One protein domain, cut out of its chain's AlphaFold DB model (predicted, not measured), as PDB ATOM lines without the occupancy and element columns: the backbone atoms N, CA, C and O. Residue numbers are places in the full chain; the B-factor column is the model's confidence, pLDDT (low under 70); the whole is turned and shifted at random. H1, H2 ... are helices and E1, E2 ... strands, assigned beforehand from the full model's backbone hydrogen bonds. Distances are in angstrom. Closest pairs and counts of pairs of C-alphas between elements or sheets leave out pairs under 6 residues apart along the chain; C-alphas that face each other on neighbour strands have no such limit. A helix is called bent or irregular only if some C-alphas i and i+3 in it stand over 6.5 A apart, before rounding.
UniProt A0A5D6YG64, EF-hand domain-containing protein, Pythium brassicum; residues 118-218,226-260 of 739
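What this domain is: This is residues 118 to 218 and 226 to 260 of the 739 residues of the protein "EF-hand domain-containing protein" of Pythium brassicum (UniProt A0A5D6YG64). Two long helices, H3 and H4, run side by side opposite ways over part of their length as a long shaft, with a small head at one end. The head is the helical hairpin H1 and H2 with a two-strand antiparallel sheet, E1 and E2; H2 crosses H3 near its start, and residues 211 to 218 of H3 stick out at the far end. The 136 printed residues hold four named helices and two named strands, in the order E1, H1, H2, E2, H3, H4, mostly helix. The whole is extended, with a radius of gyration of the C-alphas of 22.5 A and spans of 76 by 34 by 28 A.

Where its parts are: E1 is residues 123 to 125, beginning at C-alpha 123 (-3.425, 31.380, -37.206). H1, residues 126 to 136, is followed by H2, residues 141 to 158, 26.0 A long, and E2, residues 171 to 173. H3, residues 174 to 218, was assigned as one helix by its hydrogen bonds but is bent, with C-alphas 205 and 208 6.7 A apart: H3a, residues 174 to 205, is 46.5 A long, and H3b is residues 208 to 218. H4, residues 227 to 253, is 39.4 A long and ends at C-alpha 253 (-24.254, 25.206, -24.898).

How they stand to each other: E1 and E2 are antiparallel, with N 124 and O 172 2.8 A apart, within hydrogen-bond range. H1 and H2 touch, closest at the C-alphas of Ala 126 and Ile 148, 6.2 A, at a shallow tilt of 6 degrees. H2 touches H3a, with residues 176 to 184 of H3a alone, at a steep tilt of 56 degrees; the closest C-alphas, of Ala 147 and Ala 180, are 5.2 A apart. H3a touches H4 with residues 188 to 203 alone, at a shallow tilt of 21 degrees, opposite ways; the closest C-alphas, of Ile 192 and Ile 247, are 5.7 A apart. H3b and H4 are close but not clearly touching. In H1, H2, H3a, H3b and H4 every O i to N i+4 pair is within hydrogen-bond range.

The domain as a whole: The C-alphas farthest apart, of Arg 164 and Gly 218, are 77.5 A apart. Residues 219 to 225 are not printed, and C-alphas 218 and 226 are 17.6 A apart across the cut. The link from H2 to E2 is long, and its residues 160 to 166 stand free. The mean pLDDT of the printed part is 76.7; residues 132 to 141, 156 to 170 and 209 to 218 are among those under 70.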
ATOM      1  N   THR A 118      -8.124  28.068 -42.511       67.56
ATOM      2  CA  THR A 118      -8.378  27.676 -43.909       67.56
ATOM      3  C   THR A 118      -7.123  27.561 -44.773       67.56
ATOM      4  O   THR A 118      -7.129  26.818 -45.757       67.56
ATOM      5  N   ASP A 119      -6.068  28.306 -44.453       70.50
ATOM      6  CA  ASP A 119      -4.785  28.311 -45.156       70.50
ATOM      7  C   ASP A 119      -3.715  27.458 -44.459       70.50
ATOM      8  O   ASP A 119      -2.695  27.137 -45.077       70.50
ATOM      9  N   GLY A 120      -3.990  26.982 -43.242       75.25
ATOM     10  CA  GLY A 120      -3.159  26.027 -42.517       75.25
ATOM     11  C   GLY A 120      -1.878  26.651 -41.972       75.25
ATOM     12  O   GLY A 120      -0.882  25.939 -41.791       75.25
ATOM     13  N   ASP A 121      -1.872  27.969 -41.769       77.06
ATOM     14  CA  ASP A 121      -0.710  28.720 -41.297       77.06
ATOM     15  C   ASP A 121      -0.581  28.698 -39.759       77.06
ATOM     16  O   ASP A 121       0.436  29.126 -39.202       77.06
ATOM     17  N   GLY A 122      -1.564  28.103 -39.071       79.94
ATOM     18  CA  GLY A 122      -1.627  27.995 -37.620       79.94
ATOM     19  C   GLY A 122      -2.238  29.213 -36.933       79.94
ATOM     20  O   GLY A 122      -2.133  29.321 -35.702       79.94
ATOM     21  N   VAL A 123      -2.847  30.129 -37.688       83.75
ATOM     22  CA  VAL A 123      -3.425  31.380 -37.206       83.75
ATOM     23  C   VAL A 123      -4.828  31.564 -37.775       83.75
ATOM     24  O   VAL A 123      -5.099  31.399 -38.952       83.75
ATOM     25  N   ILE A 124      -5.756  31.967 -36.914       82.38
ATOM     26  CA  ILE A 124      -7.116  32.302 -37.316       82.38
ATOM     27  C   ILE A 124      -7.288  33.817 -37.297       82.38
ATOM     28  O   ILE A 124      -7.119  34.454 -36.255       82.38
ATOM     29  N   VAL A 125      -7.712  34.399 -38.417       82.88
ATOM     30  CA  VAL A 125      -8.125  35.805 -38.469       82.88
ATOM     31  C   VAL A 125      -9.561  35.933 -37.953       82.88
ATOM     32  O   VAL A 125     -10.499  35.343 -38.495       82.88
ATOM     33  N   ALA A 126      -9.744  36.712 -36.885       79.06
ATOM     34  CA  ALA A 126     -11.026  36.820 -36.185       79.06
ATOM     35  C   ALA A 126     -12.188  37.274 -37.089       79.06
ATOM     36  O   ALA A 126     -13.278  36.704 -37.021       79.06
ATOM     37  N   ASP A 127     -11.957  38.275 -37.943       76.12
ATOM     38  CA  ASP A 127     -12.990  38.842 -38.818       76.12
ATOM     39  C   ASP A 127     -13.469  37.833 -39.874       76.12
ATOM     40  O   ASP A 127     -14.671  37.732 -40.137       76.12
ATOM     41  N   ASP A 128     -12.551  37.028 -40.416       71.50
ATOM     42  CA  ASP A 128     -12.858  36.023 -41.435       71.50
ATOM     43  C   ASP A 128     -13.735  34.909 -40.863       71.50
ATOM     44  O   ASP A 128     -14.747  34.530 -41.464       71.50
ATOM     45  N   VAL A 129     -13.418  34.438 -39.654       72.44
ATOM     46  CA  VAL A 129     -14.228  33.406 -39.002       72.44
ATOM     47  C   VAL A 129     -15.563  33.952 -38.523       72.44
ATOM     48  O   VAL A 129     -16.574  33.273 -38.680       72.44
ATOM     49  N   LEU A 130     -15.632  35.174 -37.989       77.06
ATOM     50  CA  LEU A 130     -16.916  35.773 -37.613       77.06
ATOM     51  C   LEU A 130     -17.846  35.909 -38.826       77.06
ATOM     52  O   LEU A 130     -19.021  35.546 -38.730       77.06
ATOM     53  N   ALA A 131     -17.319  36.336 -39.978       70.12
ATOM     54  CA  ALA A 131     -18.077  36.406 -41.224       70.12
ATOM     55  C   ALA A 131     -18.527  35.018 -41.719       70.12
ATOM     56  O   ALA A 131     -19.653  34.857 -42.200       70.12
ATOM     57  N   LEU A 132     -17.669  34.004 -41.591       65.25
ATOM     58  CA  LEU A 132     -17.962  32.616 -41.956       65.25
ATOM     59  C   LEU A 132     -19.063  32.017 -41.059       65.25
ATOM     60  O   LEU A 132     -20.023  31.413 -41.541       65.25
ATOM     61  N   VAL A 133     -18.974  32.267 -39.755       68.56
ATOM     62  CA  VAL A 133     -19.934  31.841 -38.730       68.56
ATOM     63  C   VAL A 133     -21.286  32.555 -38.893       68.56
ATOM     64  O   VAL A 133     -22.335  31.940 -38.696       68.56
ATOM     65  N   GLU A 134     -21.298  33.827 -39.298       69.44
ATOM     66  CA  GLU A 134     -22.527  34.563 -39.638       69.44
ATOM     67  C   GLU A 134     -23.227  34.013 -40.873       69.44
ATOM     68  O   GLU A 134     -24.452  33.873 -40.876       69.44
ATOM     69  N   ARG A 135     -22.452  33.643 -41.893       61.66
ATOM     70  CA  ARG A 135     -22.971  33.050 -43.128       61.66
ATOM     71  C   ARG A 135     -23.595  31.673 -42.898       61.66
ATOM     72  O   ARG A 135     -24.568  31.335 -43.561       61.66
ATOM     73  N   ALA A 136     -23.081  30.910 -41.934       56.38
ATOM     74  CA  ALA A 136     -23.582  29.576 -41.605       56.38
ATOM     75  C   ALA A 136     -24.976  29.574 -40.945       56.38
ATOM     76  O   ALA A 136     -25.654  28.549 -40.951       56.38
ATOM     77  N   GLY A 137     -25.418  30.691 -40.346       55.62
ATOM     78  CA  GLY A 137     -26.772  30.838 -39.786       55.62
ATOM     79  C   GLY A 137     -27.137  29.870 -38.644       55.62
ATOM     80  O   GLY A 137     -28.314  29.724 -38.306       55.62
ATOM     81  N   VAL A 138     -26.161  29.181 -38.044       56.06
ATOM     82  CA  VAL A 138     -26.410  28.133 -37.041       56.06
ATOM     83  C   VAL A 138     -26.802  28.760 -35.695       56.06
ATOM     84  O   VAL A 138     -26.190  29.700 -35.213       56.06
ATOM     85  N   ARG A 139     -27.815  28.234 -35.002       51.12
ATOM     86  CA  ARG A 139     -28.252  28.786 -33.698       51.12
ATOM     87  C   ARG A 139     -27.208  28.660 -32.568       51.12
ATOM     88  O   ARG A 139     -27.305  29.386 -31.587       51.12
ATOM     89  N   ALA A 140     -26.201  27.794 -32.722       51.81
ATOM     90  CA  ALA A 140     -25.083  27.593 -31.783       51.81
ATOM     91  C   ALA A 140     -23.941  28.630 -31.925       51.81
ATOM     92  O   ALA A 140     -22.910  28.537 -31.267       51.81
ATOM     93  N   VAL A 141     -24.136  29.638 -32.776       64.56
ATOM     94  CA  VAL A 141     -23.161  30.678 -33.133       64.56
ATOM     95  C   VAL A 141     -22.736  31.572 -31.956       64.56
ATOM     96  O   VAL A 141     -21.637  32.119 -31.986       64.56
ATOM     97  N   GLY A 142     -23.556  31.714 -30.907       70.06
ATOM     98  CA  GLY A 142     -23.277  32.643 -29.799       70.06
ATOM     99  C   GLY A 142     -21.966  32.354 -29.063       70.06
ATOM    100  O   GLY A 142     -21.153  33.253 -28.866       70.06
ATOM    101  N   LEU A 143     -21.731  31.086 -28.733       71.94
ATOM    102  CA  LEU A 143     -20.591  30.647 -27.928       71.94
ATOM    103  C   LEU A 143     -19.270  30.740 -28.691       71.94
ATOM    104  O   LEU A 143     -18.286  31.272 -28.186       71.94
ATOM    105  N   LEU A 144     -19.274  30.286 -29.947       74.75
ATOM    106  CA  LEU A 144     -18.118  30.385 -30.831       74.75
ATOM    107  C   LEU A 144     -17.774  31.852 -31.124       74.75
ATOM    108  O   LEU A 144     -16.610  32.231 -31.031       74.75
ATOM    109  N   LYS A 145     -18.774  32.705 -31.392       80.81
ATOM    110  CA  LYS A 145     -18.551  34.153 -31.546       80.81
ATOM    111  C   LYS A 145     -17.941  34.769 -30.295       80.81
ATOM    112  O   LYS A 145     -17.004  35.558 -30.407       80.81
ATOM    113  N   GLN A 146     -18.449  34.413 -29.117       82.12
ATOM    114  CA  GLN A 146     -17.922  34.906 -27.850       82.12
ATOM    115  C   GLN A 146     -16.472  34.449 -27.638       82.12
ATOM    116  O   GLN A 146     -15.626  35.277 -27.313       82.12
ATOM    117  N   ALA A 147     -16.161  33.177 -27.905       80.56
ATOM    118  CA  ALA A 147     -14.806  32.639 -27.803       80.56
ATOM    119  C   ALA A 147     -13.829  33.327 -28.774       80.56
ATOM    120  O   ALA A 147     -12.753  33.745 -28.356       80.56
ATOM    121  N   ILE A 148     -14.218  33.525 -30.038       82.75
ATOM    122  CA  ILE A 148     -13.398  34.229 -31.040       82.75
ATOM    123  C   ILE A 148     -13.173  35.686 -30.632       82.75
ATOM    124  O   ILE A 148     -12.049  36.180 -30.687       82.75
ATOM    125  N   THR A 149     -14.222  36.370 -30.171       85.44
ATOM    126  CA  THR A 149     -14.129  37.772 -29.734       85.44
ATOM    127  C   THR A 149     -13.194  37.911 -28.533       85.44
ATOM    128  O   THR A 149     -12.352  38.810 -28.501       85.44
ATOM    129  N   LEU A 150     -13.296  36.998 -27.561       84.38
ATOM    130  CA  LEU A 150     -12.410  36.966 -26.401       84.38
ATOM    131  C   LEU A 150     -10.965  36.668 -26.807       84.38
ATOM    132  O   LEU A 150     -10.067  37.404 -26.396       84.38
ATOM    133  N   ALA A 151     -10.735  35.669 -27.659       83.12
ATOM    134  CA  ALA A 151      -9.405  35.344 -28.166       83.12
ATOM    135  C   ALA A 151      -8.771  36.533 -28.914       83.12
ATOM    136  O   ALA A 151      -7.623  36.887 -28.649       83.12
ATOM    137  N   ALA A 152      -9.539  37.220 -29.765       83.12
ATOM    138  CA  ALA A 152      -9.091  38.419 -30.475       83.12
ATOM    139  C   ALA A 152      -8.800  39.604 -29.535       83.12
ATOM    140  O   ALA A 152      -7.900  40.405 -29.783       83.12
ATOM    141  N   SER A 153      -9.559  39.751 -28.445       82.00
ATOM    142  CA  SER A 153      -9.307  40.797 -27.444       82.00
ATOM    143  C   SER A 153      -8.042  40.531 -26.617       82.00
ATOM    144  O   SER A 153      -7.320  41.468 -26.257       82.00
ATOM    145  N   ALA A 154      -7.732  39.255 -26.366       78.88
ATOM    146  CA  ALA A 154      -6.530  38.844 -25.652       78.88
ATOM    147  C   ALA A 154      -5.263  39.180 -26.454       78.88
ATOM    148  O   ALA A 154      -4.288  39.665 -25.879       78.88
ATOM    149  N   THR A 155      -5.297  39.029 -27.783       75.06
ATOM    150  CA  THR A 155      -4.147  39.367 -28.640       75.06
ATOM    151  C   THR A 155      -3.896  40.873 -28.726       75.06
ATOM    152  O   THR A 155      -2.748  41.300 -28.639       75.06
ATOM    153  N   LYS A 156      -4.952  41.701 -28.734       68.94
ATOM    154  CA  LYS A 156      -4.842  43.175 -28.633       68.94
ATOM    155  C   LYS A 156      -4.184  43.645 -27.330       68.94
ATOM    156  O   LYS A 156      -3.450  44.630 -27.314       68.94
ATOM    157  N   SER A 157      -4.445  42.944 -26.227       58.62
ATOM    158  CA  SER A 157      -3.900  43.288 -24.906       58.62
ATOM    159  C   SER A 157      -2.432  42.860 -24.751       58.62
ATOM    160  O   SER A 157      -1.659  43.527 -24.064       58.62
ATOM    161  N   ALA A 158      -2.023  41.778 -25.425       55.50
ATOM    162  CA  ALA A 158      -0.657  41.255 -25.396       55.50
ATOM    163  C   ALA A 158       0.353  42.118 -26.183       55.50
ATOM    164  O   ALA A 158       1.523  42.186 -25.792       55.50
ATOM    165  N   GLU A 159      -0.094  42.843 -27.219       51.34
ATOM    166  CA  GLU A 159       0.731  43.813 -27.966       51.34
ATOM    167  C   GLU A 159       1.326  44.911 -27.061       51.34
ATOM    168  O   GLU A 159       2.390  45.451 -27.358       51.34
ATOM    169  N   HIS A 160       0.681  45.217 -25.928       48.28
ATOM    170  CA  HIS A 160       1.111  46.278 -25.011       48.28
ATOM    171  C   HIS A 160       2.140  45.826 -23.957       48.28
ATOM    172  O   HIS A 160       2.730  46.681 -23.298       48.28
ATOM    173  N   MET A 161       2.384  44.517 -23.783       46.16
ATOM    174  CA  MET A 161       3.288  44.014 -22.736       46.16
ATOM    175  C   MET A 161       4.639  43.501 -23.245       46.16
ATOM    176  O   MET A 161       5.642  43.734 -22.569       46.16
ATOM    177  N   HIS A 162       4.726  42.834 -24.405       43.78
ATOM    178  CA  HIS A 162       5.976  42.191 -24.847       43.78
ATOM    179  C   HIS A 162       6.255  42.339 -26.360       43.78
ATOM    180  O   HIS A 162       5.684  41.603 -27.162       43.78
ATOM    181  N   PRO A 163       7.230  43.175 -26.781       48.25
ATOM    182  CA  PRO A 163       7.517  43.462 -28.195       48.25
ATOM    183  C   PRO A 163       8.304  42.355 -28.933       48.25
ATOM    184  O   PRO A 163       8.983  42.631 -29.918       48.25
ATOM    185  N   ARG A 164       8.284  41.100 -28.455       43.81
ATOM    186  CA  ARG A 164       9.099  39.989 -29.003       43.81
ATOM    187  C   ARG A 164       8.318  38.743 -29.442       43.81
ATOM    188  O   ARG A 164       8.950  37.798 -29.906       43.81
ATOM    189  N   ARG A 165       6.984  38.716 -29.340       46.94
ATOM    190  CA  ARG A 165       6.151  37.667 -29.962       46.94
ATOM    191  C   ARG A 165       5.277  38.304 -31.040       46.94
ATOM    192  O   ARG A 165       4.476  39.183 -30.753       46.94
ATOM    193  N   HIS A 166       5.520  37.910 -32.284       47.75
ATOM    194  CA  HIS A 166       4.905  38.455 -33.489       47.75
ATOM    195  C   HIS A 166       3.482  37.912 -33.676       47.75
ATOM    196  O   HIS A 166       3.290  36.990 -34.461       47.75
ATOM    197  N   HIS A 167       2.498  38.457 -32.967       54.09
ATOM    198  CA  HIS A 167       1.088  38.244 -33.306       54.09
ATOM    199  C   HIS A 167       0.453  39.615 -33.493       54.09
ATOM    200  O   HIS A 167       0.504  40.435 -32.576       54.09
ATOM    201  N   ARG A 168      -0.058  39.898 -34.693       61.91
ATOM    202  CA  ARG A 168      -0.773  41.150 -34.967       61.91
ATOM    203  C   ARG A 168      -2.162  41.084 -34.333       61.91
ATOM    204  O   ARG A 168      -2.761  40.014 -34.237       61.91
ATOM    205  N   ALA A 169      -2.702  42.223 -33.916       61.81
ATOM    206  CA  ALA A 169      -4.071  42.330 -33.426       61.81
ATOM    207  C   ALA A 169      -5.068  41.604 -34.354       61.81
ATOM    208  O   ALA A 169      -5.192  41.945 -35.528       61.81
ATOM    209  N   GLY A 170      -5.803  40.629 -33.806       66.94
ATOM    210  CA  GLY A 170      -6.788  39.832 -34.551       66.94
ATOM    211  C   GLY A 170      -6.300  38.471 -35.067       66.94
ATOM    212  O   GLY A 170      -7.138  37.686 -35.502       66.94
ATOM    213  N   GLU A 171      -5.003  38.163 -34.953       80.62
ATOM    214  CA  GLU A 171      -4.422  36.843 -35.238       80.62
ATOM    215  C   GLU A 171      -4.559  35.926 -34.010       80.62
ATOM    216  O   GLU A 171      -3.898  36.119 -32.991       80.62
ATOM    217  N   ILE A 172      -5.446  34.934 -34.076       85.06
ATOM    218  CA  ILE A 172      -5.742  33.998 -32.986       85.06
ATOM    219  C   ILE A 172      -4.957  32.700 -33.208       85.06
ATOM    220  O   ILE A 172      -5.244  31.950 -34.134       85.06
ATOM    221  N   THR A 173      -4.006  32.384 -32.328       87.31
ATOM    222  CA  THR A 173      -3.330  31.072 -32.341       87.31
ATOM    223  C   THR A 173      -4.139  30.008 -31.594       87.31
ATOM    224  O   THR A 173      -5.047  30.330 -30.819       87.31
ATOM    225  N   PHE A 174      -3.768  28.733 -31.756       85.56
ATOM    226  CA  PHE A 174      -4.409  27.617 -31.051       85.56
ATOM    227  C   PHE A 174      -4.418  27.788 -29.519       85.56
ATOM    228  O   PHE A 174      -5.425  27.499 -28.873       85.56
ATOM    229  N   GLU A 175      -3.340  28.316 -28.926       85.81
ATOM    230  CA  GLU A 175      -3.269  28.573 -27.479       85.81
ATOM    231  C   GLU A 175      -4.308  29.614 -27.034       85.81
ATOM    232  O   GLU A 175      -5.026  29.401 -26.054       85.81
ATOM    233  N   HIS A 176      -4.436  30.716 -27.782       86.25
ATOM    234  CA  HIS A 176      -5.420  31.765 -27.494       86.25
ATOM    235  C   HIS A 176      -6.851  31.244 -27.653       86.25
ATOM    236  O   HIS A 176      -7.714  31.546 -26.826       86.25
ATOM    237  N   PHE A 177      -7.098  30.437 -28.688       85.88
ATOM    238  CA  PHE A 177      -8.404  29.847 -28.961       85.88
ATOM    239  C   PHE A 177      -8.832  28.859 -27.868       85.88
ATOM    240  O   PHE A 177      -9.923  28.985 -27.309       85.88
ATOM    241  N   THR A 178      -7.948  27.932 -27.492       87.81
ATOM    242  CA  THR A 178      -8.199  26.950 -26.427       87.81
ATOM    243  C   THR A 178      -8.414  27.633 -25.079       87.81
ATOM    244  O   THR A 178      -9.338  27.283 -24.342       87.81
ATOM    245  N   HIS A 179      -7.618  28.658 -24.763       87.75
ATOM    246  CA  HIS A 179      -7.805  29.439 -23.542       87.75
ATOM    247  C   HIS A 179      -9.151  30.177 -23.526       87.75
ATOM    248  O   HIS A 179      -9.862  30.139 -22.521       87.75
ATOM    249  N   ALA A 180      -9.545  30.809 -24.635       88.00
ATOM    250  CA  ALA A 180     -10.832  31.492 -24.730       88.00
ATOM    251  C   ALA A 180     -12.016  30.525 -24.580       88.00
ATOM    252  O   ALA A 180     -12.967  30.840 -23.870       88.00
ATOM    253  N   ILE A 181     -11.944  29.330 -25.174       86.75
ATOM    254  CA  ILE A 181     -12.967  28.289 -25.003       86.75
ATOM    255  C   ILE A 181     -13.093  27.867 -23.537       86.75
ATOM    256  O   ILE A 181     -14.210  27.808 -23.019       86.75
ATOM    257  N   ARG A 182     -11.968  27.640 -22.843       88.38
ATOM    258  CA  ARG A 182     -11.971  27.332 -21.401       88.38
ATOM    259  C   ARG A 182     -12.639  28.447 -20.597       88.38
ATOM    260  O   ARG A 182     -13.474  28.161 -19.745       88.38
ATOM    261  N   LEU A 183     -12.341  29.712 -20.900       88.31
ATOM    262  CA  LEU A 183     -12.966  30.854 -20.225       88.31
ATOM    263  C   LEU A 183     -14.476  30.940 -20.465       88.31
ATOM    264  O   LEU A 183     -15.219  31.163 -19.511       88.31
ATOM    265  N   VAL A 184     -14.945  30.759 -21.705       87.62
ATOM    266  CA  VAL A 184     -16.390  30.806 -21.989       87.62
ATOM    267  C   VAL A 184     -17.113  29.644 -21.312       87.62
ATOM    268  O   VAL A 184     -18.152  29.869 -20.698       87.62
ATOM    269  N   ASN A 185     -16.553  28.431 -21.349       87.69
ATOM    270  CA  ASN A 185     -17.109  27.288 -20.624       87.69
ATOM    271  C   ASN A 185     -17.215  27.570 -19.121       87.69
ATOM    272  O   ASN A 185     -18.299  27.440 -18.563       87.69
ATOM    273  N   ARG A 186     -16.135  28.036 -18.482       89.69
ATOM    274  CA  ARG A 186     -16.148  28.375 -17.047       89.69
ATOM    275  C   ARG A 186     -17.160  29.476 -16.723       89.69
ATOM    276  O   ARG A 186     -17.871  29.382 -15.729       89.69
ATOM    277  N   SER A 187     -17.281  30.492 -17.580       90.44
ATOM    278  CA  SER A 187     -18.284  31.554 -17.421       90.44
ATOM    279  C   SER A 187     -19.718  31.029 -17.534       90.44
ATOM    280  O   SER A 187     -20.583  31.467 -16.777       90.44
ATOM    281  N   LEU A 188     -19.988  30.099 -18.453       88.56
ATOM    282  CA  LEU A 188     -21.300  29.460 -18.577       88.56
ATOM    283  C   LEU A 188     -21.612  28.576 -17.371       88.56
ATOM    284  O   LEU A 188     -22.754  28.514 -16.931       88.56
ATOM    285  N   GLU A 189     -20.612  27.900 -16.818       89.94
ATOM    286  CA  GLU A 189     -20.772  27.056 -15.634       89.94
ATOM    287  C   GLU A 189     -21.031  27.877 -14.379       89.94
ATOM    288  O   GLU A 189     -21.895  27.507 -13.584       89.94
ATOM    289  N   GLN A 190     -20.381  29.034 -14.262       92.38
ATOM    290  CA  GLN A 190     -20.701  30.036 -13.255       92.38
ATOM    291  C   GLN A 190     -22.148  30.544 -13.401       92.38
ATOM    292  O   GLN A 190     -22.875  30.581 -12.409       92.38
ATOM    293  N   ASP A 191     -22.605  30.875 -14.618       91.56
ATOM    294  CA  ASP A 191     -23.997  31.303 -14.863       91.56
ATOM    295  C   ASP A 191     -25.003  30.196 -14.506       91.56
ATOM    296  O   ASP A 191     -26.000  30.435 -13.820       91.56
ATOM    297  N   ILE A 192     -24.710  28.950 -14.894       91.69
ATOM    298  CA  ILE A 192     -25.507  27.777 -14.518       91.69
ATOM    299  C   ILE A 192     -25.556  27.636 -12.996       91.69
ATOM    300  O   ILE A 192     -26.633  27.375 -12.452       91.69
ATOM    301  N   ALA A 193     -24.428  27.798 -12.303       92.25
ATOM    302  CA  ALA A 193     -24.367  27.679 -10.854       92.25
ATOM    303  C   ALA A 193     -25.194  28.771 -10.162       92.25
ATOM    304  O   ALA A 193     -26.057  28.446  -9.344       92.25
ATOM    305  N   ALA A 194     -25.020  30.031 -10.563       93.50
ATOM    306  CA  ALA A 194     -25.766  31.172 -10.040       93.50
ATOM    307  C   ALA A 194     -27.284  31.009 -10.233       93.50
ATOM    308  O   ALA A 194     -28.063  31.162  -9.288       93.50
ATOM    309  N   LYS A 195     -27.719  30.614 -11.436       93.69
ATOM    310  CA  LYS A 195     -29.138  30.356 -11.731       93.69
ATOM    311  C   LYS A 195     -29.686  29.161 -10.963       93.69
ATOM    312  O   LYS A 195     -30.832  29.193 -10.522       93.69
ATOM    313  N   THR A 196     -28.879  28.120 -10.766       92.88
ATOM    314  CA  THR A 196     -29.287  26.949  -9.976       92.88
ATOM    315  C   THR A 196     -29.453  27.311  -8.501       92.88
ATOM    316  O   THR A 196     -30.435  26.900  -7.893       92.88
ATOM    317  N   LEU A 197     -28.555  28.119  -7.930       92.38
ATOM    318  CA  LEU A 197     -28.698  28.636  -6.563       92.38
ATOM    319  C   LEU A 197     -29.965  29.483  -6.411       92.38
ATOM    320  O   LEU A 197     -30.719  29.300  -5.455       92.38
ATOM    321  N   ARG A 198     -30.250  30.357  -7.387       93.62
ATOM    322  CA  ARG A 198     -31.497  31.130  -7.416       93.62
ATOM    323  C   ARG A 198     -32.721  30.219  -7.468       93.62
ATOM    324  O   ARG A 198     -33.655  30.428  -6.703       93.62
ATOM    325  N   LEU A 199     -32.703  29.199  -8.323       92.12
ATOM    326  CA  LEU A 199     -33.785  28.224  -8.441       92.12
ATOM    327  C   LEU A 199     -34.033  27.489  -7.119       92.12
ATOM    328  O   LEU A 199     -35.186  27.370  -6.716       92.12
ATOM    329  N   LEU A 200     -32.978  27.046  -6.428       89.31
ATOM    330  CA  LEU A 200     -33.102  26.400  -5.116       89.31
ATOM    331  C   LEU A 200     -33.710  27.357  -4.082       89.31
ATOM    332  O   LEU A 200     -34.677  27.003  -3.419       89.31
ATOM    333  N   SER A 201     -33.234  28.605  -4.024       90.31
ATOM    334  CA  SER A 201     -33.801  29.630  -3.138       90.31
ATOM    335  C   SER A 201     -35.289  29.893  -3.405       90.31
ATOM    336  O   SER A 201     -36.043  30.119  -2.460       90.31
ATOM    337  N   LEU A 202     -35.721  29.873  -4.669       89.75
ATOM    338  CA  LEU A 202     -37.130  30.041  -5.033       89.75
ATOM    339  C   LEU A 202     -37.976  28.817  -4.670       89.75
ATOM    340  O   LEU A 202     -39.127  28.969  -4.268       89.75
ATOM    341  N   GLN A 203     -37.418  27.613  -4.802       88.00
ATOM    342  CA  GLN A 203     -38.077  26.378  -4.381       88.00
ATOM    343  C   GLN A 203     -38.266  26.335  -2.862       88.00
ATOM    344  O   GLN A 203     -39.352  25.982  -2.406       88.00
ATOM    345  N   ASP A 204     -37.269  26.775  -2.095       86.44
ATOM    346  CA  ASP A 204     -37.366  26.899  -0.637       86.44
ATOM    347  C   ASP A 204     -38.407  27.953  -0.218       86.44
ATOM    348  O   ASP A 204     -39.108  27.770   0.776       86.44
ATOM    349  N   GLU A 205     -38.562  29.041  -0.984       86.94
ATOM    350  CA  GLU A 205     -39.619  30.038  -0.753       86.94
ATOM    351  C   GLU A 205     -41.020  29.499  -1.110       86.94
ATOM    352  O   GLU A 205     -42.017  29.894  -0.496       86.94
ATOM    353  N   LEU A 206     -41.104  28.579  -2.078       84.69
ATOM    354  CA  LEU A 206     -42.355  27.979  -2.545       84.69
ATOM    355  C   LEU A 206     -42.836  26.817  -1.652       84.69
ATOM    356  O   LEU A 206     -44.038  26.705  -1.405       84.69
ATOM    357  N   ALA A 207     -41.924  26.003  -1.116       77.75
ATOM    358  CA  ALA A 207     -42.221  24.841  -0.271       77.75
ATOM    359  C   ALA A 207     -43.199  25.118   0.900       77.75
ATOM    360  O   ALA A 207     -44.212  24.422   1.002       77.75
ATOM    361  N   PRO A 208     -43.016  26.158   1.744       76.00
ATOM    362  CA  PRO A 208     -43.950  26.437   2.837       76.00
ATOM    363  C   PRO A 208     -45.330  26.913   2.350       76.00
ATOM    364  O   PRO A 208     -46.317  26.784   3.076       76.00
ATOM    365  N   MET A 209     -45.431  27.463   1.132       69.56
ATOM    366  CA  MET A 209     -46.717  27.856   0.539       69.56
ATOM    367  C   MET A 209     -47.502  26.648   0.015       69.56
ATOM    368  O   MET A 209     -48.734  26.653   0.081       69.56
ATOM    369  N   ASP A 210     -46.807  25.615  -0.464       64.94
ATOM    370  CA  ASP A 210     -47.412  24.348  -0.880       64.94
ATOM    371  C   ASP A 210     -47.892  23.533   0.332       64.94
ATOM    372  O   ASP A 210     -49.029  23.051   0.330       64.94
ATOM    373  N   ASP A 211     -47.100  23.477   1.407       63.44
ATOM    374  CA  ASP A 211     -47.477  22.815   2.665       63.44
ATOM    375  C   ASP A 211     -48.667  23.502   3.354       63.44
ATOM    376  O   ASP A 211     -49.581  22.834   3.844       63.44
ATOM    377  N   SER A 212     -48.720  24.839   3.335       61.44
ATOM    378  CA  SER A 212     -49.870  25.602   3.840       61.44
ATOM    379  C   SER A 212     -51.134  25.349   3.014       61.44
ATOM    380  O   SER A 212     -52.218  25.236   3.584       61.44
ATOM    381  N   ALA A 213     -51.024  25.230   1.687       56.91
ATOM    382  CA  ALA A 213     -52.165  24.939   0.819       56.91
ATOM    383  C   ALA A 213     -52.684  23.499   0.997       56.91
ATOM    384  O   ALA A 213     -53.892  23.267   0.937       56.91
ATOM    385  N   LEU A 214     -51.791  22.536   1.247       57.19
ATOM    386  CA  LEU A 214     -52.139  21.145   1.557       57.19
ATOM    387  C   LEU A 214     -52.773  21.006   2.953       57.19
ATOM    388  O   LEU A 214     -53.754  20.278   3.109       57.19
ATOM    389  N   ALA A 215     -52.273  21.741   3.950       57.53
ATOM    390  CA  ALA A 215     -52.854  21.781   5.294       57.53
ATOM    391  C   ALA A 215     -54.238  22.462   5.319       57.53
ATOM    392  O   ALA A 215     -55.154  21.976   5.986       57.53
ATOM    393  N   GLU A 216     -54.429  23.541   4.551       54.19
ATOM    394  CA  GLU A 216     -55.725  24.219   4.391       54.19
ATOM    395  C   GLU A 216     -56.740  23.387   3.585       54.19
ATOM    396  O   GLU A 216     -57.936  23.479   3.840       54.19
ATOM    397  N   ALA A 217     -56.295  22.523   2.666       53.06
ATOM    398  CA  ALA A 217     -57.176  21.583   1.964       53.06
ATOM    399  C   ALA A 217     -57.680  20.434   2.867       53.06
ATOM    400  O   ALA A 217     -58.745  19.873   2.605       53.06
ATOM    401  N   GLY A 218     -56.938  20.089   3.929       53.84
ATOM    402  CA  GLY A 218     -57.320  19.073   4.920       53.84
ATOM    403  C   GLY A 218     -58.192  19.591   6.073       53.84
ATOM    404  O   GLY A 218     -58.877  18.801   6.724       53.84
ATOM    405  N   SER A 226     -55.335  34.355   0.183       68.62
ATOM    406  CA  SER A 226     -55.452  35.748  -0.247       68.62
ATOM    407  C   SER A 226     -55.029  35.873  -1.717       68.62
ATOM    408  O   SER A 226     -54.048  35.261  -2.136       68.62
ATOM    409  N   ARG A 227     -55.749  36.676  -2.512       72.19
ATOM    410  CA  ARG A 227     -55.457  36.881  -3.944       72.19
ATOM    411  C   ARG A 227     -53.972  37.187  -4.207       72.19
ATOM    412  O   ARG A 227     -53.399  36.665  -5.155       72.19
ATOM    413  N   ARG A 228     -53.336  37.932  -3.296       72.88
ATOM    414  CA  ARG A 228     -51.899  38.255  -3.320       72.88
ATOM    415  C   ARG A 228     -50.987  37.034  -3.153       72.88
ATOM    416  O   ARG A 228     -49.937  36.992  -3.775       72.88
ATOM    417  N   ALA A 229     -51.363  36.053  -2.332       74.56
ATOM    418  CA  ALA A 229     -50.588  34.821  -2.150       74.56
ATOM    419  C   ALA A 229     -50.648  33.928  -3.397       74.56
ATOM    420  O   ALA A 229     -49.636  33.359  -3.795       74.56
ATOM    421  N   ARG A 230     -51.811  33.863  -4.056       76.12
ATOM    422  CA  ARG A 230     -51.967  33.143  -5.326       76.12
ATOM    423  C   ARG A 230     -51.182  33.805  -6.460       76.12
ATOM    424  O   ARG A 230     -50.450  33.116  -7.155       76.12
ATOM    425  N   GLU A 231     -51.289  35.126  -6.600       82.25
ATOM    426  CA  GLU A 231     -50.514  35.891  -7.589       82.25
ATOM    427  C   GLU A 231     -49.002  35.738  -7.342       82.25
ATOM    428  O   GLU A 231     -48.254  35.475  -8.278       82.25
ATOM    429  N   LYS A 232     -48.546  35.800  -6.079       85.31
ATOM    430  CA  LYS A 232     -47.135  35.556  -5.731       85.31
ATOM    431  C   LYS A 232     -46.689  34.136  -6.106       85.31
ATOM    432  O   LYS A 232     -45.617  33.982  -6.681       85.31
ATOM    433  N   ARG A 233     -47.507  33.113  -5.840       83.06
ATOM    434  CA  ARG A 233     -47.221  31.716  -6.213       83.06
ATOM    435  C   ARG A 233     -47.113  31.525  -7.727       83.06
ATOM    436  O   ARG A 233     -46.193  30.860  -8.187       83.06
ATOM    437  N   GLU A 234     -48.031  32.111  -8.493       85.06
ATOM    438  CA  GLU A 234     -48.018  32.044  -9.961       85.06
ATOM    439  C   GLU A 234     -46.765  32.728 -10.538       85.06
ATOM    440  O   GLU A 234     -46.118  32.167 -11.419       85.06
ATOM    441  N   VAL A 235     -46.355  33.880  -9.991       89.06
ATOM    442  CA  VAL A 235     -45.114  34.569 -10.396       89.06
ATOM    443  C   VAL A 235     -43.873  33.722 -10.101       89.06
ATOM    444  O   VAL A 235     -43.025  33.570 -10.978       89.06
ATOM    445  N   LEU A 236     -43.785  33.130  -8.904       89.19
ATOM    446  CA  LEU A 236     -42.669  32.253  -8.535       89.19
ATOM    447  C   LEU A 236     -42.589  31.012  -9.435       89.19
ATOM    448  O   LEU A 236     -41.502  30.637  -9.866       89.19
ATOM    449  N   ALA A 237     -43.729  30.401  -9.766       87.44
ATOM    450  CA  ALA A 237     -43.776  29.245 -10.657       87.44
ATOM    451  C   ALA A 237     -43.290  29.580 -12.079       87.44
ATOM    452  O   ALA A 237     -42.553  28.793 -12.672       87.44
ATOM    453  N   ILE A 238     -43.653  30.756 -12.604       90.12
ATOM    454  CA  ILE A 238     -43.173  31.230 -13.910       90.12
ATOM    455  C   ILE A 238     -41.659  31.486 -13.870       90.12
ATOM    456  O   ILE A 238     -40.955  31.063 -14.782       90.12
ATOM    457  N   GLU A 239     -41.137  32.137 -12.823       93.44
ATOM    458  CA  GLU A 239     -39.689  32.378 -12.687       93.44
ATOM    459  C   GLU A 239     -38.907  31.056 -12.612       93.44
ATOM    460  O   GLU A 239     -37.875  30.918 -13.268       93.44
ATOM    461  N   ILE A 240     -39.420  30.057 -11.882       91.50
ATOM    462  CA  ILE A 240     -38.817  28.717 -11.813       91.50
ATOM    463  C   ILE A 240     -38.779  28.055 -13.199       91.50
ATOM    464  O   ILE A 240     -37.729  27.538 -13.579       91.50
ATOM    465  N   ASP A 241     -39.874  28.083 -13.965       91.81
ATOM    466  CA  ASP A 241     -39.928  27.495 -15.314       91.81
ATOM    467  C   ASP A 241     -38.945  28.187 -16.280       91.81
ATOM    468  O   ASP A 241     -38.162  27.537 -16.983       91.81
ATOM    469  N   VAL A 242     -38.884  29.522 -16.243       94.00
ATOM    470  CA  VAL A 242     -37.915  30.302 -17.030       94.00
ATOM    471  C   VAL A 242     -36.479  29.934 -16.646       94.00
ATOM    472  O   VAL A 242     -35.675  29.615 -17.520       94.00
ATOM    473  N   LEU A 243     -36.146  29.881 -15.354       92.00
ATOM    474  CA  LEU A 243     -34.802  29.498 -14.911       92.00
ATOM    475  C   LEU A 243     -34.451  28.056 -15.296       92.00
ATOM    476  O   LEU A 243     -33.324  27.795 -15.716       92.00
ATOM    477  N   GLN A 244     -35.395  27.115 -15.213       91.81
ATOM    478  CA  GLN A 244     -35.178  25.732 -15.647       91.81
ATOM    479  C   GLN A 244     -34.867  25.648 -17.144       91.81
ATOM    480  O   GLN A 244     -33.922  24.956 -17.542       91.81
ATOM    481  N   THR A 245     -35.622  26.368 -17.976       89.94
ATOM    482  CA  THR A 245     -35.392  26.396 -19.427       89.94
ATOM    483  C   THR A 245     -34.069  27.075 -19.787       89.94
ATOM    484  O   THR A 245     -33.345  26.574 -20.656       89.94
ATOM    485  N   GLU A 246     -33.691  28.151 -19.090       90.56
ATOM    486  CA  GLU A 246     -32.396  28.814 -19.255       90.56
ATOM    487  C   GLU A 246     -31.221  27.926 -18.835       90.56
ATOM    488  O   GLU A 246     -30.264  27.786 -19.596       90.56
ATOM    489  N   ILE A 247     -31.301  27.259 -17.678       88.81
ATOM    490  CA  ILE A 247     -30.275  26.313 -17.215       88.81
ATOM    491  C   ILE A 247     -30.129  25.162 -18.215       88.81
ATOM    492  O   ILE A 247     -29.015  24.784 -18.583       88.81
ATOM    493  N   ALA A 248     -31.243  24.601 -18.694       87.00
ATOM    494  CA  ALA A 248     -31.226  23.533 -19.689       87.00
ATOM    495  C   ALA A 248     -30.656  23.997 -21.039       87.00
ATOM    496  O   ALA A 248     -30.075  23.203 -21.781       87.00
ATOM    497  N   ARG A 249     -30.824  25.275 -21.392       85.00
ATOM    498  CA  ARG A 249     -30.191  25.874 -22.569       85.00
ATOM    499  C   ARG A 249     -28.687  26.044 -22.368       85.00
ATOM    500  O   ARG A 249     -27.940  25.533 -23.193       85.00
ATOM    501  N   ALA A 250     -28.254  26.670 -21.277       84.69
ATOM    502  CA  ALA A 250     -26.840  26.891 -20.983       84.69
ATOM    503  C   ALA A 250     -26.059  25.564 -20.902       84.69
ATOM    504  O   ALA A 250     -24.986  25.432 -21.483       84.69
ATOM    505  N   LYS A 251     -26.645  24.516 -20.303       84.69
ATOM    506  CA  LYS A 251     -26.049  23.164 -20.283       84.69
ATOM    507  C   LYS A 251     -25.867  22.547 -21.674       84.69
ATOM    508  O   LYS A 251     -24.896  21.833 -21.889       84.69
ATOM    509  N   ARG A 252     -26.783  22.812 -22.615       81.06
ATOM    510  CA  ARG A 252     -26.668  22.377 -24.025       81.06
ATOM    511  C   ARG A 252     -25.670  23.205 -24.825       81.06
ATOM    512  O   ARG A 252     -25.327  22.827 -25.942       81.06
ATOM    513  N   GLU A 253     -25.234  24.328 -24.284       80.81
ATOM    514  CA  GLU A 253     -24.254  25.206 -24.898       80.81
ATOM    515  C   GLU A 253     -22.824  24.836 -24.442       80.81
ATOM    516  O   GLU A 253     -21.906  24.952 -25.241       80.81
ATOM    517  N   LEU A 254     -22.626  24.242 -23.256       81.06
ATOM    518  CA  LEU A 254     -21.304  23.794 -22.774       81.06
ATOM    519  C   LEU A 254     -20.544  22.890 -23.759       81.06
ATOM    520  O   LEU A 254     -21.072  21.868 -24.205       81.06
ATOM    521  N   LEU A 255     -19.276  23.223 -24.017       77.56
ATOM    522  CA  LEU A 255     -18.367  22.420 -24.838       77.56
ATOM    523  C   LEU A 255     -17.763  21.294 -23.991       77.56
ATOM    524  O   LEU A 255     -16.898  21.541 -23.153       77.56
ATOM    525  N   THR A 256     -18.224  20.064 -24.208       74.25
ATOM    526  CA  THR A 256     -17.737  18.851 -23.529       74.25
ATOM    527  C   THR A 256     -17.648  17.699 -24.532       74.25
ATOM    528  O   THR A 256     -18.266  17.763 -25.587       74.25
ATOM    529  N   ASP A 257     -16.957  16.604 -24.215       68.94
ATOM    530  CA  ASP A 257     -16.894  15.451 -25.135       68.94
ATOM    531  C   ASP A 257     -18.286  14.878 -25.463       68.94
ATOM    532  O   ASP A 257     -18.540  14.414 -26.573       68.94
ATOM    533  N   ALA A 258     -19.218  14.950 -24.505       66.88
ATOM    534  CA  ALA A 258     -20.604  14.523 -24.687       66.88
ATOM    535  C   ALA A 258     -21.455  15.544 -25.463       66.88
ATOM    536  O   ALA A 258     -22.457  15.178 -26.081       66.88
ATOM    537  N   ASN A 259     -21.082  16.823 -25.423       72.81
ATOM    538  CA  ASN A 259     -21.814  17.904 -26.059       72.81
ATOM    539  C   ASN A 259     -20.876  18.735 -26.931       72.81
ATOM    540  O   ASN A 259     -20.126  19.571 -26.434       72.81
ATOM    541  N   ASN A 260     -20.968  18.513 -28.241       73.50
ATOM    542  CA  ASN A 260     -20.076  19.097 -29.233       73.50
ATOM    543  C   ASN A 260     -20.787  20.128 -30.140       73.50
ATOM    544  O   ASN A 260     -20.993  19.882 -31.334       73.50
TER     545      ASN A 260